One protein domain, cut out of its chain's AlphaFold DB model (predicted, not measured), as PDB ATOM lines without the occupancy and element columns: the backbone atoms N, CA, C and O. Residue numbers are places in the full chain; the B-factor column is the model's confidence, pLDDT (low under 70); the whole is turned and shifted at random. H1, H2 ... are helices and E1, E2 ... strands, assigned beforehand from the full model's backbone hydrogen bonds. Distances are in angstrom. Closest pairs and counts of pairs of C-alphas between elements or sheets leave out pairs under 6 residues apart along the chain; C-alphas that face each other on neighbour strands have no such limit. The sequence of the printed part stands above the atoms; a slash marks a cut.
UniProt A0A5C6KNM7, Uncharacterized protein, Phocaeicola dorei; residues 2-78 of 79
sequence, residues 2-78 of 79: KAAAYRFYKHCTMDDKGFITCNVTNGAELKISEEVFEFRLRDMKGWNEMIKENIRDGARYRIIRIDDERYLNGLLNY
ATOM      1  N   LYS A   2      19.867 -14.648  29.727       73.69
ATOM      2  CA  LYS A   2      19.663 -16.117  29.782       73.69
ATOM      3  C   LYS A   2      18.240 -16.544  30.196       73.69
ATOM      4  O   LYS A   2      17.558 -17.249  29.459       73.69
ATOM      5  N   ALA A   3      17.726 -15.988  31.295       86.38
ATOM      6  CA  ALA A   3      16.350 -16.242  31.741       86.38
ATOM      7  C   ALA A   3      15.276 -15.764  30.741       86.38
ATOM      8  O   ALA A   3      14.196 -16.342  30.690       86.38
ATOM      9  N   ALA A   4      15.561 -14.733  29.937       90.31
ATOM     10  CA  ALA A   4      14.634 -14.253  28.913       90.31
ATOM     11  C   ALA A   4      14.557 -15.214  27.718       90.31
ATOM     12  O   ALA A   4      13.467 -15.467  27.222       90.31
ATOM     13  N   ALA A   5      15.688 -15.804  27.310       91.88
ATOM     14  CA  ALA A   5      15.701 -16.858  26.295       91.88
ATOM     15  C   ALA A   5      14.924 -18.094  26.766       91.88
ATOM     16  O   ALA A   5      14.094 -18.602  26.023       91.88
ATOM     17  N   TYR A   6      15.132 -18.527  28.019       94.19
ATOM     18  CA  TYR A   6      14.342 -19.609  28.613       94.19
ATOM     19  C   TYR A   6      12.842 -19.303  28.565       94.19
ATOM     20  O   TYR A   6      12.068 -20.114  28.068       94.19
ATOM     21  N   ARG A   7      12.429 -18.120  29.045       94.31
ATOM     22  CA  ARG A   7      11.017 -17.706  29.043       94.31
ATOM     23  C   ARG A   7      10.437 -17.689  27.632       94.31
ATOM     24  O   ARG A   7       9.339 -18.179  27.444       94.31
ATOM     25  N   PHE A   8      11.181 -17.193  26.650       95.94
ATOM     26  CA  PHE A   8      10.743 -17.170  25.257       95.94
ATOM     27  C   PHE A   8      10.584 -18.579  24.669       95.94
ATOM     28  O   PHE A   8       9.491 -18.952  24.248       95.94
ATOM     29  N   TYR A   9      11.643 -19.395  24.688       95.25
ATOM     30  CA  TYR A   9      11.612 -20.715  24.052       95.25
ATOM     31  C   TYR A   9      10.726 -21.724  24.787       95.25
ATOM     32  O   TYR A   9      10.188 -22.616  24.144       95.25
ATOM     33  N   LYS A  10      10.475 -21.548  26.092       95.25
ATOM     34  CA  LYS A  10       9.477 -22.341  26.831       95.25
ATOM     35  C   LYS A  10       8.055 -22.176  26.279       95.25
ATOM     36  O   LYS A  10       7.229 -23.063  26.454       95.25
ATOM     37  N   HIS A  11       7.773 -21.046  25.635       95.94
ATOM     38  CA  HIS A  11       6.493 -20.765  24.983       95.94
ATOM     39  C   HIS A  11       6.555 -20.956  23.459       95.94
ATOM     40  O   HIS A  11       5.635 -20.560  22.742       95.94
ATOM     41  N   CYS A  12       7.621 -21.574  22.953       96.81
ATOM     42  CA  CYS A  12       7.747 -21.955  21.554       96.81
ATOM     43  C   CYS A  12       7.547 -23.464  21.379       96.81
ATOM     44  O   CYS A  12       7.806 -24.250  22.286       96.81
ATOM     45  N   THR A  13       7.129 -23.866  20.186       96.62
ATOM     46  CA  THR A  13       7.061 -25.267  19.746       96.62
ATOM     47  C   THR A  13       7.919 -25.462  18.507       96.62
ATOM     48  O   THR A  13       8.118 -24.515  17.741       96.62
ATOM     49  N   MET A  14       8.412 -26.683  18.289       97.12
ATOM     50  CA  MET A  14       9.199 -27.032  17.108       97.12
ATOM     51  C   MET A  14       8.568 -28.200  16.335       97.12
ATOM     52  O   MET A  14       8.184 -29.207  16.932       97.12
ATOM     53  N   ASP A  15       8.487 -28.095  15.009       95.81
ATOM     54  CA  ASP A  15       8.012 -29.190  14.152       95.81
ATOM     55  C   ASP A  15       9.114 -30.226  13.837       95.81
ATOM     56  O   ASP A  15      10.271 -30.088  14.242       95.81
ATOM     57  N   ASP A  16       8.767 -31.283  13.102       93.81
ATOM     58  CA  ASP A  16       9.697 -32.370  12.754       93.81
ATOM     59  C   ASP A  16      10.817 -31.958  11.789       93.81
ATOM     60  O   ASP A  16      11.773 -32.707  11.599       93.81
ATOM     61  N   LYS A  17      10.719 -30.777  11.169       93.62
ATOM     62  CA  LYS A  17      11.748 -30.208  10.285       93.62
ATOM     63  C   LYS A  17      12.634 -29.198  11.009       93.62
ATOM     64  O   LYS A  17      13.649 -28.776  10.453       93.62
ATOM     65  N   GLY A  18      12.291 -28.851  12.247       95.06
ATOM     66  CA  GLY A  18      13.013 -27.900  13.077       95.06
ATOM     67  C   GLY A  18      12.455 -26.478  13.034       95.06
ATOM     68  O   GLY A  18      13.054 -25.601  13.649       95.06
ATOM     69  N   PHE A  19      11.338 -26.218  12.343       97.12
ATOM     70  CA  PHE A  19      10.737 -24.884  12.331       97.12
ATOM     71  C   PHE A  19      10.138 -24.552  13.690       97.12
ATOM     72  O   PHE A  19       9.398 -25.342  14.275       97.12
ATOM     73  N   ILE A  20      10.448 -23.353  14.170       97.56
ATOM     74  CA  ILE A  20      10.046 -22.867  15.483       97.56
ATOM     75  C   ILE A  20       8.854 -21.926  15.334       97.56
ATOM     76  O   ILE A  20       8.863 -21.017  14.503       97.56
ATOM     77  N   THR A  21       7.847 -22.118  16.180       97.81
ATOM     78  CA  THR A  21       6.677 -21.243  16.288       97.81
ATOM     79  C   THR A  21       6.602 -20.671  17.698       97.81
ATOM     80  O   THR A  21       6.641 -21.423  18.669       97.81
ATOM     81  N   CYS A  22       6.500 -19.346  17.811       97.25
ATOM     82  CA  CYS A  22       6.239 -18.648  19.069       97.25
ATOM     83  C   CYS A  22       4.728 -18.601  19.324       97.25
ATOM     84  O   CYS A  22       3.988 -18.122  18.467       97.25
ATOM     85  N   ASN A  23       4.281 -19.066  20.494       97.25
ATOM     86  CA  ASN A  23       2.855 -19.186  20.835       97.25
ATOM     87  C   ASN A  23       2.331 -18.040  21.719       97.25
ATOM     88  O   ASN A  23       1.254 -18.148  22.298       97.25
ATOM     89  N   VAL A  24       3.100 -16.958  21.842       96.69
ATOM     90  CA  VAL A  24       2.732 -15.731  22.567       96.69
ATOM     91  C   VAL A  24       2.893 -14.519  21.656       96.69
ATOM     92  O   VAL A  24       3.599 -14.583  20.644       96.69
ATOM     93  N   THR A  25       2.251 -13.409  22.017       95.75
ATOM     94  CA  THR A  25       2.153 -12.221  21.156       95.75
ATOM     95  C   THR A  25       3.036 -11.057  21.589       95.75
ATOM     96  O   THR A  25       3.342 -10.206  20.756       95.75
ATOM     97  N   ASN A  26       3.453 -11.009  22.858       96.31
ATOM     98  CA  ASN A  26       4.225  -9.900  23.420       96.31
ATOM     99  C   ASN A  26       5.130 -10.329  24.593       96.31
ATOM    100  O   ASN A  26       5.038 -11.444  25.120       96.31
ATOM    101  N   GLY A  27       6.022  -9.430  25.012       96.19
ATOM    102  CA  GLY A  27       6.953  -9.641  26.120       96.19
ATOM    103  C   GLY A  27       6.292  -9.686  27.498       96.19
ATOM    104  O   GLY A  27       6.769 -10.415  28.380       96.19
ATOM    105  N   ALA A  28       5.178  -8.976  27.692       97.19
ATOM    106  CA  ALA A  28       4.457  -8.964  28.966       97.19
ATOM    107  C   ALA A  28       3.961 -10.364  29.378       97.19
ATOM    108  O   ALA A  28       4.114 -10.738  30.545       97.19
ATOM    109  N   GLU A  29       3.484 -11.179  28.429       97.50
ATOM    110  CA  GLU A  29       3.084 -12.582  28.663       97.50
ATOM    111  C   GLU A  29       4.223 -13.437  29.253       97.50
ATOM    112  O   GLU A  29       3.996 -14.360  30.037       97.50
ATOM    113  N   LEU A  30       5.472 -13.089  28.935       95.62
ATOM    114  CA  LEU A  30       6.678 -13.800  29.366       95.62
ATOM    115  C   LEU A  30       7.377 -13.141  30.568       95.62
ATOM    116  O   LEU A  30       8.344 -13.690  31.117       95.62
ATOM    117  N   LYS A  31       6.894 -11.970  31.001       95.50
ATOM    118  CA  LYS A  31       7.553 -11.076  31.967       95.50
ATOM    119  C   LYS A  31       8.973 -10.690  31.520       95.50
ATOM    120  O   LYS A  31       9.929 -10.796  32.295       95.50
ATOM    121  N   ILE A  32       9.114 -10.294  30.257       94.75
ATOM    122  CA  ILE A  32      10.325  -9.694  29.672       94.75
ATOM    123  C   ILE A  32       9.949  -8.356  29.015       94.75
ATOM    124  O   ILE A  32       8.769  -8.090  28.812       94.75
ATOM    125  N   SER A  33      10.921  -7.496  28.699       96.19
ATOM    126  CA  SER A  33      10.622  -6.268  27.947       96.19
ATOM    127  C   SER A  33      10.242  -6.585  26.497       96.19
ATOM    128  O   SER A  33      10.728  -7.568  25.931       96.19
ATOM    129  N   GLU A  34       9.425  -5.725  25.882       97.50
ATOM    130  CA  GLU A  34       9.043  -5.865  24.468       97.50
ATOM    131  C   GLU A  34      10.259  -5.864  23.538       97.50
ATOM    132  O   GLU A  34      10.359  -6.706  22.656       97.50
ATOM    133  N   GLU A  35      11.257  -5.019  23.803       97.06
ATOM    134  CA  GLU A  35      12.513  -5.010  23.043       97.06
ATOM    135  C   GLU A  35      13.202  -6.388  23.041       97.06
ATOM    136  O   GLU A  35      13.663  -6.876  22.007       97.06
ATOM    137  N   VAL A  36      13.240  -7.061  24.196       95.56
ATOM    138  CA  VAL A  36      13.840  -8.397  24.311       95.56
ATOM    139  C   VAL A  36      12.967  -9.446  23.624       95.56
ATOM    140  O   VAL A  36      13.505 -10.383  23.031       95.56
ATOM    141  N   PHE A  37      11.643  -9.303  23.684       97.00
ATOM    142  CA  PHE A  37      10.713 -10.168  22.963       97.00
ATOM    143  C   PHE A  37      10.902 -10.058  21.446       97.00
ATOM    144  O   PHE A  37      11.144 -11.069  20.787       97.00
ATOM    145  N   GLU A  38      10.884  -8.844  20.898       97.44
ATOM    146  CA  GLU A  38      11.073  -8.582  19.471       97.44
ATOM    147  C   GLU A  38      12.437  -9.063  18.973       97.44
ATOM    148  O   GLU A  38      12.532  -9.667  17.899       97.44
ATOM    149  N   PHE A  39      13.491  -8.850  19.767       96.12
ATOM    150  CA  PHE A  39      14.819  -9.378  19.477       96.12
ATOM    151  C   PHE A  39      14.796 -10.907  19.330       96.12
ATOM    152  O   PHE A  39      15.303 -11.442  18.345       96.12
ATOM    153  N   ARG A  40      14.169 -11.623  20.275       95.62
ATOM    154  CA  ARG A  40      14.074 -13.092  20.236       95.62
ATOM    155  C   ARG A  40      13.192 -13.600  19.109       95.62
ATOM    156  O   ARG A  40      13.547 -14.581  18.462       95.62
ATOM    157  N   LEU A  41      12.092 -12.910  18.831       97.25
ATOM    158  CA  LEU A  41      11.226 -13.227  17.708       97.25
ATOM    159  C   LEU A  41      11.976 -13.092  16.375       97.25
ATOM    160  O   LEU A  41      11.818 -13.936  15.493       97.25
ATOM    161  N   ARG A  42      12.814 -12.058  16.228       97.69
ATOM    162  CA  ARG A  42      13.661 -11.859  15.044       97.69
ATOM    163  C   ARG A  42      14.723 -12.950  14.906       97.69
ATOM    164  O   ARG A  42      14.875 -13.491  13.818       97.69
ATOM    165  N   ASP A  43      15.409 -13.287  15.996       95.38
ATOM    166  CA  ASP A  43      16.423 -14.352  16.041       95.38
ATOM    167  C   ASP A  43      15.820 -15.714  15.639       95.38
ATOM    168  O   ASP A  43      16.294 -16.371  14.715       95.38
ATOM    169  N   MET A  44      14.672 -16.070  16.229       96.06
ATOM    170  CA  MET A  44      13.904 -17.273  15.884       96.06
ATOM    171  C   MET A  44      13.499 -17.306  14.402       96.06
ATOM    172  O   MET A  44      13.644 -18.336  13.744       96.06
ATOM    173  N   LYS A  45      13.007 -16.186  13.851       97.38
ATOM    174  CA  LYS A  45      12.676 -16.089  12.418       97.38
ATOM    175  C   LYS A  45      13.908 -16.298  11.534       97.38
ATOM    176  O   LYS A  45      13.800 -16.976  10.519       97.38
ATOM    177  N   GLY A  46      15.070 -15.780  11.938       97.12
ATOM    178  CA  GLY A  46      16.338 -16.017  11.244       97.12
ATOM    179  C   GLY A  46      16.708 -17.501  11.183       97.12
ATOM    180  O   GLY A  46      17.124 -17.988  10.134       97.12
ATOM    181  N   TRP A  47      16.488 -18.248  12.267       94.81
ATOM    182  CA  TRP A  47      16.735 -19.696  12.275       94.81
ATOM    183  C   TRP A  47      15.784 -20.439  11.337       94.81
ATOM    184  O   TRP A  47      16.216 -21.337  10.617       94.81
ATOM    185  N   ASN A  48      14.510 -20.044  11.292       97.12
ATOM    186  CA  ASN A  48      13.549 -20.625  10.355       97.12
ATOM    187  C   ASN A  48      13.940 -20.372   8.892       97.12
ATOM    188  O   ASN A  48      13.851 -21.291   8.080       97.12
ATOM    189  N   GLU A  49      14.403 -19.167   8.543       97.50
ATOM    190  CA  GLU A  49      14.893 -18.900   7.183       97.50
ATOM    191  C   GLU A  49      16.138 -19.738   6.859       97.50
ATOM    192  O   GLU A  49      16.182 -20.362   5.803       97.50
ATOM    193  N   MET A  50      17.086 -19.884   7.792       94.50
ATOM    194  CA  MET A  50      18.246 -20.766   7.603       94.50
ATOM    195  C   MET A  50      17.831 -22.234   7.380       94.50
ATOM    196  O   MET A  50      18.391 -22.925   6.530       94.50
ATOM    197  N   ILE A  51      16.839 -22.737   8.121       94.69
ATOM    198  CA  ILE A  51      16.307 -24.097   7.924       94.69
ATOM    199  C   ILE A  51      15.676 -24.228   6.537       94.69
ATOM    200  O   ILE A  51      15.915 -25.208   5.834       94.69
ATOM    201  N   LYS A  52      14.896 -23.232   6.119       95.88
ATOM    202  CA  LYS A  52      14.267 -23.198   4.798       95.88
ATOM    203  C   LYS A  52      15.299 -23.189   3.670       95.88
ATOM    204  O   LYS A  52      15.112 -23.909   2.691       95.88
ATOM    205  N   GLU A  53      16.386 -22.434   3.813       96.19
ATOM    206  CA  GLU A  53      17.516 -22.438   2.878       96.19
ATOM    207  C   GLU A  53      18.204 -23.804   2.837       96.19
ATOM    208  O   GLU A  53      18.351 -24.375   1.761       96.19
ATOM    209  N   ASN A  54      18.508 -24.399   3.993       94.88
ATOM    210  CA  ASN A  54      19.103 -25.737   4.063       94.88
ATOM    211  C   ASN A  54      18.230 -26.806   3.387       94.88
ATOM    212  O   ASN A  54      18.747 -27.657   2.667       94.88
ATOM    213  N   ILE A  55      16.907 -26.763   3.593       94.00
ATOM    214  CA  ILE A  55      15.964 -27.670   2.924       94.00
ATOM    215  C   ILE A  55      15.983 -27.441   1.410       94.00
ATOM    216  O   ILE A  55      16.037 -28.411   0.654       94.00
ATOM    217  N   ARG A  56      15.937 -26.178   0.965       95.94
ATOM    218  CA  ARG A  56      15.968 -25.817  -0.460       95.94
ATOM    219  C   ARG A  56      17.242 -26.317  -1.138       95.94
ATOM    220  O   ARG A  56      17.172 -26.831  -2.249       95.94
ATOM    221  N   ASP A  57      18.371 -26.198  -0.455       96.38
ATOM    222  CA  ASP A  57      19.687 -26.531  -0.992       96.38
ATOM    223  C   ASP A  57      20.023 -28.031  -0.813       96.38
ATOM    224  O   ASP A  57      21.103 -28.486  -1.189       96.38
ATOM    225  N   GLY A  58      19.101 -28.825  -0.248       95.19
ATOM    226  CA  GLY A  58      19.286 -30.261  -0.007       95.19
ATOM    227  C   GLY A  58      20.367 -30.576   1.033       95.19
ATOM    228  O   GLY A  58      20.902 -31.690   1.061       95.19
ATOM    229  N   ALA A  59      20.715 -29.606   1.880       94.44
ATOM    230  CA  ALA A  59      21.756 -29.745   2.883       94.44
ATOM    231  C   ALA A  59      21.340 -30.739   3.975       94.44
ATOM    232  O   ALA A  59      20.203 -30.758   4.453       94.44
ATOM    233  N   ARG A  60      22.293 -31.558   4.431       90.19
ATOM    234  CA  ARG A  60      22.097 -32.381   5.627       90.19
ATOM    235  C   ARG A  60      22.299 -31.511   6.860       90.19
ATOM    236  O   ARG A  60      23.394 -31.002   7.075       90.19
ATOM    237  N   TYR A  61      21.275 -31.402   7.693       87.50
ATOM    238  CA  TYR A  61      21.357 -30.717   8.978       87.50
ATOM    239  C   TYR A  61      20.774 -31.587  10.090       87.50
ATOM    240  O   TYR A  61      19.987 -32.505   9.854       87.50
ATOM    241  N   ARG A  62      21.206 -31.312  11.322       88.81
ATOM    242  CA  ARG A  62      20.693 -31.972  12.521       88.81
ATOM    243  C   ARG A  62      19.722 -31.039  13.223       88.81
ATOM    244  O   ARG A  62      20.059 -29.894  13.502       88.81
ATOM    245  N   ILE A  63      18.556 -31.566  13.573       89.25
ATOM    246  CA  ILE A  63      17.575 -30.840  14.373       89.25
ATOM    247  C   ILE A  63      17.966 -30.948  15.847       89.25
ATOM    248  O   ILE A  63      18.149 -32.044  16.383       89.25
ATOM    249  N   ILE A  64      18.103 -29.794  16.497       88.50
ATOM    250  CA  ILE A  64      18.251 -29.676  17.947       88.50
ATOM    251  C   ILE A  64      16.898 -29.219  18.488       88.50
ATOM    252  O   ILE A  64      16.439 -28.134  18.143       88.50
ATOM    253  N   ARG A  65      16.254 -30.047  19.318       91.94
ATOM    254  CA  ARG A  65      14.937 -29.746  19.898       91.94
ATOM    255  C   ARG A  65      15.053 -28.635  20.935       91.94
ATOM    256  O   ARG A  65      15.574 -28.855  22.025       91.94
ATOM    257  N   ILE A  66      14.574 -27.445  20.581       90.81
ATOM    258  CA  ILE A  66      14.569 -26.270  21.471       90.81
ATOM    259  C   ILE A  66      13.484 -26.346  22.546       90.81
ATOM    260  O   ILE A  66      13.559 -25.646  23.552       90.81
ATOM    261  N   ASP A  67      12.477 -27.183  22.319       87.94
ATOM    262  CA  ASP A  67      11.352 -27.439  23.215       87.94
ATOM    263  C   ASP A  67      11.594 -28.640  24.150       87.94
ATOM    264  O   ASP A  67      10.739 -28.974  24.964       87.94
ATOM    265  N   ASP A  68      12.776 -29.265  24.080       91.50
ATOM    266  CA  ASP A  68      13.228 -30.278  25.040       91.50
ATOM    267  C   ASP A  68      13.699 -29.604  26.342       91.50
ATOM    268  O   ASP A  68      14.449 -28.620  26.332       91.50
ATOM    269  N   GLU A  69      13.308 -30.162  27.491       88.94
ATOM    270  CA  GLU A  69      13.692 -29.638  28.806       88.94
ATOM    271  C   GLU A  69      15.208 -29.548  29.005       88.94
ATOM    272  O   GLU A  69      15.682 -28.635  29.677       88.94
ATOM    273  N   ARG A  70      16.005 -30.448  28.418       90.25
ATOM    274  CA  ARG A  70      17.474 -30.399  28.491       90.25
ATOM    275  C   ARG A  70      18.020 -29.155  27.808       90.25
ATOM    276  O   ARG A  70      18.920 -28.520  28.356       90.25
ATOM    277  N   TYR A  71      17.469 -28.791  26.649       90.50
ATOM    278  CA  TYR A  71      17.842 -27.555  25.966       90.50
ATOM    279  C   TYR A  71      17.463 -26.344  26.822       90.50
ATOM    280  O   TYR A  71      18.313 -25.504  27.118       90.50
ATOM    281  N   LEU A  72      16.214 -26.301  27.298       91.69
ATOM    282  CA  LEU A  72      15.714 -25.207  28.129       91.69
ATOM    283  C   LEU A  72      16.526 -25.050  29.426       91.69
ATOM    284  O   LEU A  72      16.926 -23.941  29.776       91.69
ATOM    285  N   ASN A  73      16.849 -26.146  30.110       89.44
ATOM    286  CA  ASN A  73      17.692 -26.135  31.306       89.44
ATOM    287  C   ASN A  73      19.128 -25.690  30.993       89.44
ATOM    288  O   ASN A  73      19.749 -24.992  31.796       89.44
ATOM    289  N   GLY A  74      19.647 -26.021  29.808       88.88
ATOM    290  CA  GLY A  74      20.931 -25.515  29.317       88.88
ATOM    291  C   GLY A  74      20.977 -23.986  29.228       88.88
ATOM    292  O   GLY A  74      21.992 -23.382  29.575       88.88
ATOM    293  N   LEU A  75      19.860 -23.341  28.869       88.00
ATOM    294  CA  LEU A  75      19.757 -21.875  28.837       88.00
ATOM    295  C   LEU A  75      19.882 -21.239  30.228       88.00
ATOM    296  O   LEU A  75      20.306 -20.089  30.334       88.00
ATOM    297  N   LEU A  76      19.515 -21.965  31.286       84.75
ATOM    298  CA  LEU A  76      19.599 -21.496  32.672       84.75
ATOM    299  C   LEU A  76      20.979 -21.747  33.295       84.75
ATOM    300  O   LEU A  76      21.431 -20.944  34.107       84.75
ATOM    301  N   ASN A  77      21.643 -22.834  32.896       72.94
ATOM    302  CA  ASN A  77      22.848 -23.347  33.556       72.94
ATOM    303  C   ASN A  77      24.170 -22.978  32.872       72.94
ATOM    304  O   ASN A  77      25.233 -23.319  33.392       72.94
ATOM    305  N   TYR A  78      24.143 -22.298  31.723       57.31
ATOM    306  CA  TYR A  78      25.371 -21.832  31.081       57.31
ATOM    307  C   TYR A  78      26.078 -20.853  32.030       57.31
ATOM    308  O   TYR A  78      25.500 -19.813  32.350       57.31
TER     309      TYR A  78
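This is residues 2 to 78 of the 79 residues of an uncharacterized protein of Phocaeicola dorei (UniProt A0A5C6KNM7). One long helix, H2, runs along most of the longest axis; the small strand hairpin E1 and E2 sits beside it with E2 the nearer strand, and H1 crosses the first part of H2 steeply. H3 packs on H1, side by side and running opposite ways, and the long link of residues 57 to 68 folds back from the far end of H2 to reach it. The printed part has 77 residues with three named helices and two named strands, in the order H1, E1, E2, H2, H3; the two strands make one antiparallel sheet, order E1 - E2, and the class is mostly helix. The whole is compact, with a radius of gyration of the C-alphas of 12.9 A, and its outline is elongated, spanning 39 by 23 by 19 A.

Find C-alpha 2 at (19.663, -16.117, 29.782); from there H1 runs through residues 2 to 10, 12.3 A from first to last C-alpha. Next come E1, residues 12 to 14, 6.9 A long, and E2, residues 20 to 22, 6.7 A long. Look for C-alpha 34 at (9.043, -5.865, 24.468), where H2 begins; it holds residues 34 to 56 and covers 32.7 A. H3, residues 69 to 77, is 12.1 A long and ends at C-alpha 77, (22.848, -23.347, 33.556).

Start at H1, which touches H3 at a shallow tilt of 15 degrees, opposite ways; their closest C-alphas, those of Tyr 6 and Leu 72, are 5.8 A apart. H1 also touches H2, which meets it with residues 36 to 40 alone, at a steep tilt of 59 degrees, the same way; the closest C-alphas are those of Phe 8 and Arg 40, 7.3 A apart. E1 and E2 form a hairpin, antiparallel at 158 degrees, with N 13 and O 21 at 2.9 A and N 21 and O 13 at 2.9 A, both within hydrogen-bond range. From E2 look across to H2: their closest C-alphas, Ile 20 and Asn 48, are 6.6 A apart. H3 is apart from H2, E1 and E2. In H1 and H2 every O i to N i+4 pair is within hydrogen-bond range; in H3, 4 of 5 are.

The two C-alphas farthest apart, those of Lys 31 and Gly 58, are 39.1 A from each other, while the first and last printed C-alphas, of Lys 2 and Tyr 78, are 8.2 A apart. The printed part has no cut. The links from E2 to H2, 11 residues, and from H2 to H3, 12 residues, are long; those from H1 to E1 and from E1 to E2 are tight. The mean pLDDT of the printed part is 93.2, and one residue, Tyr 78, is under 70.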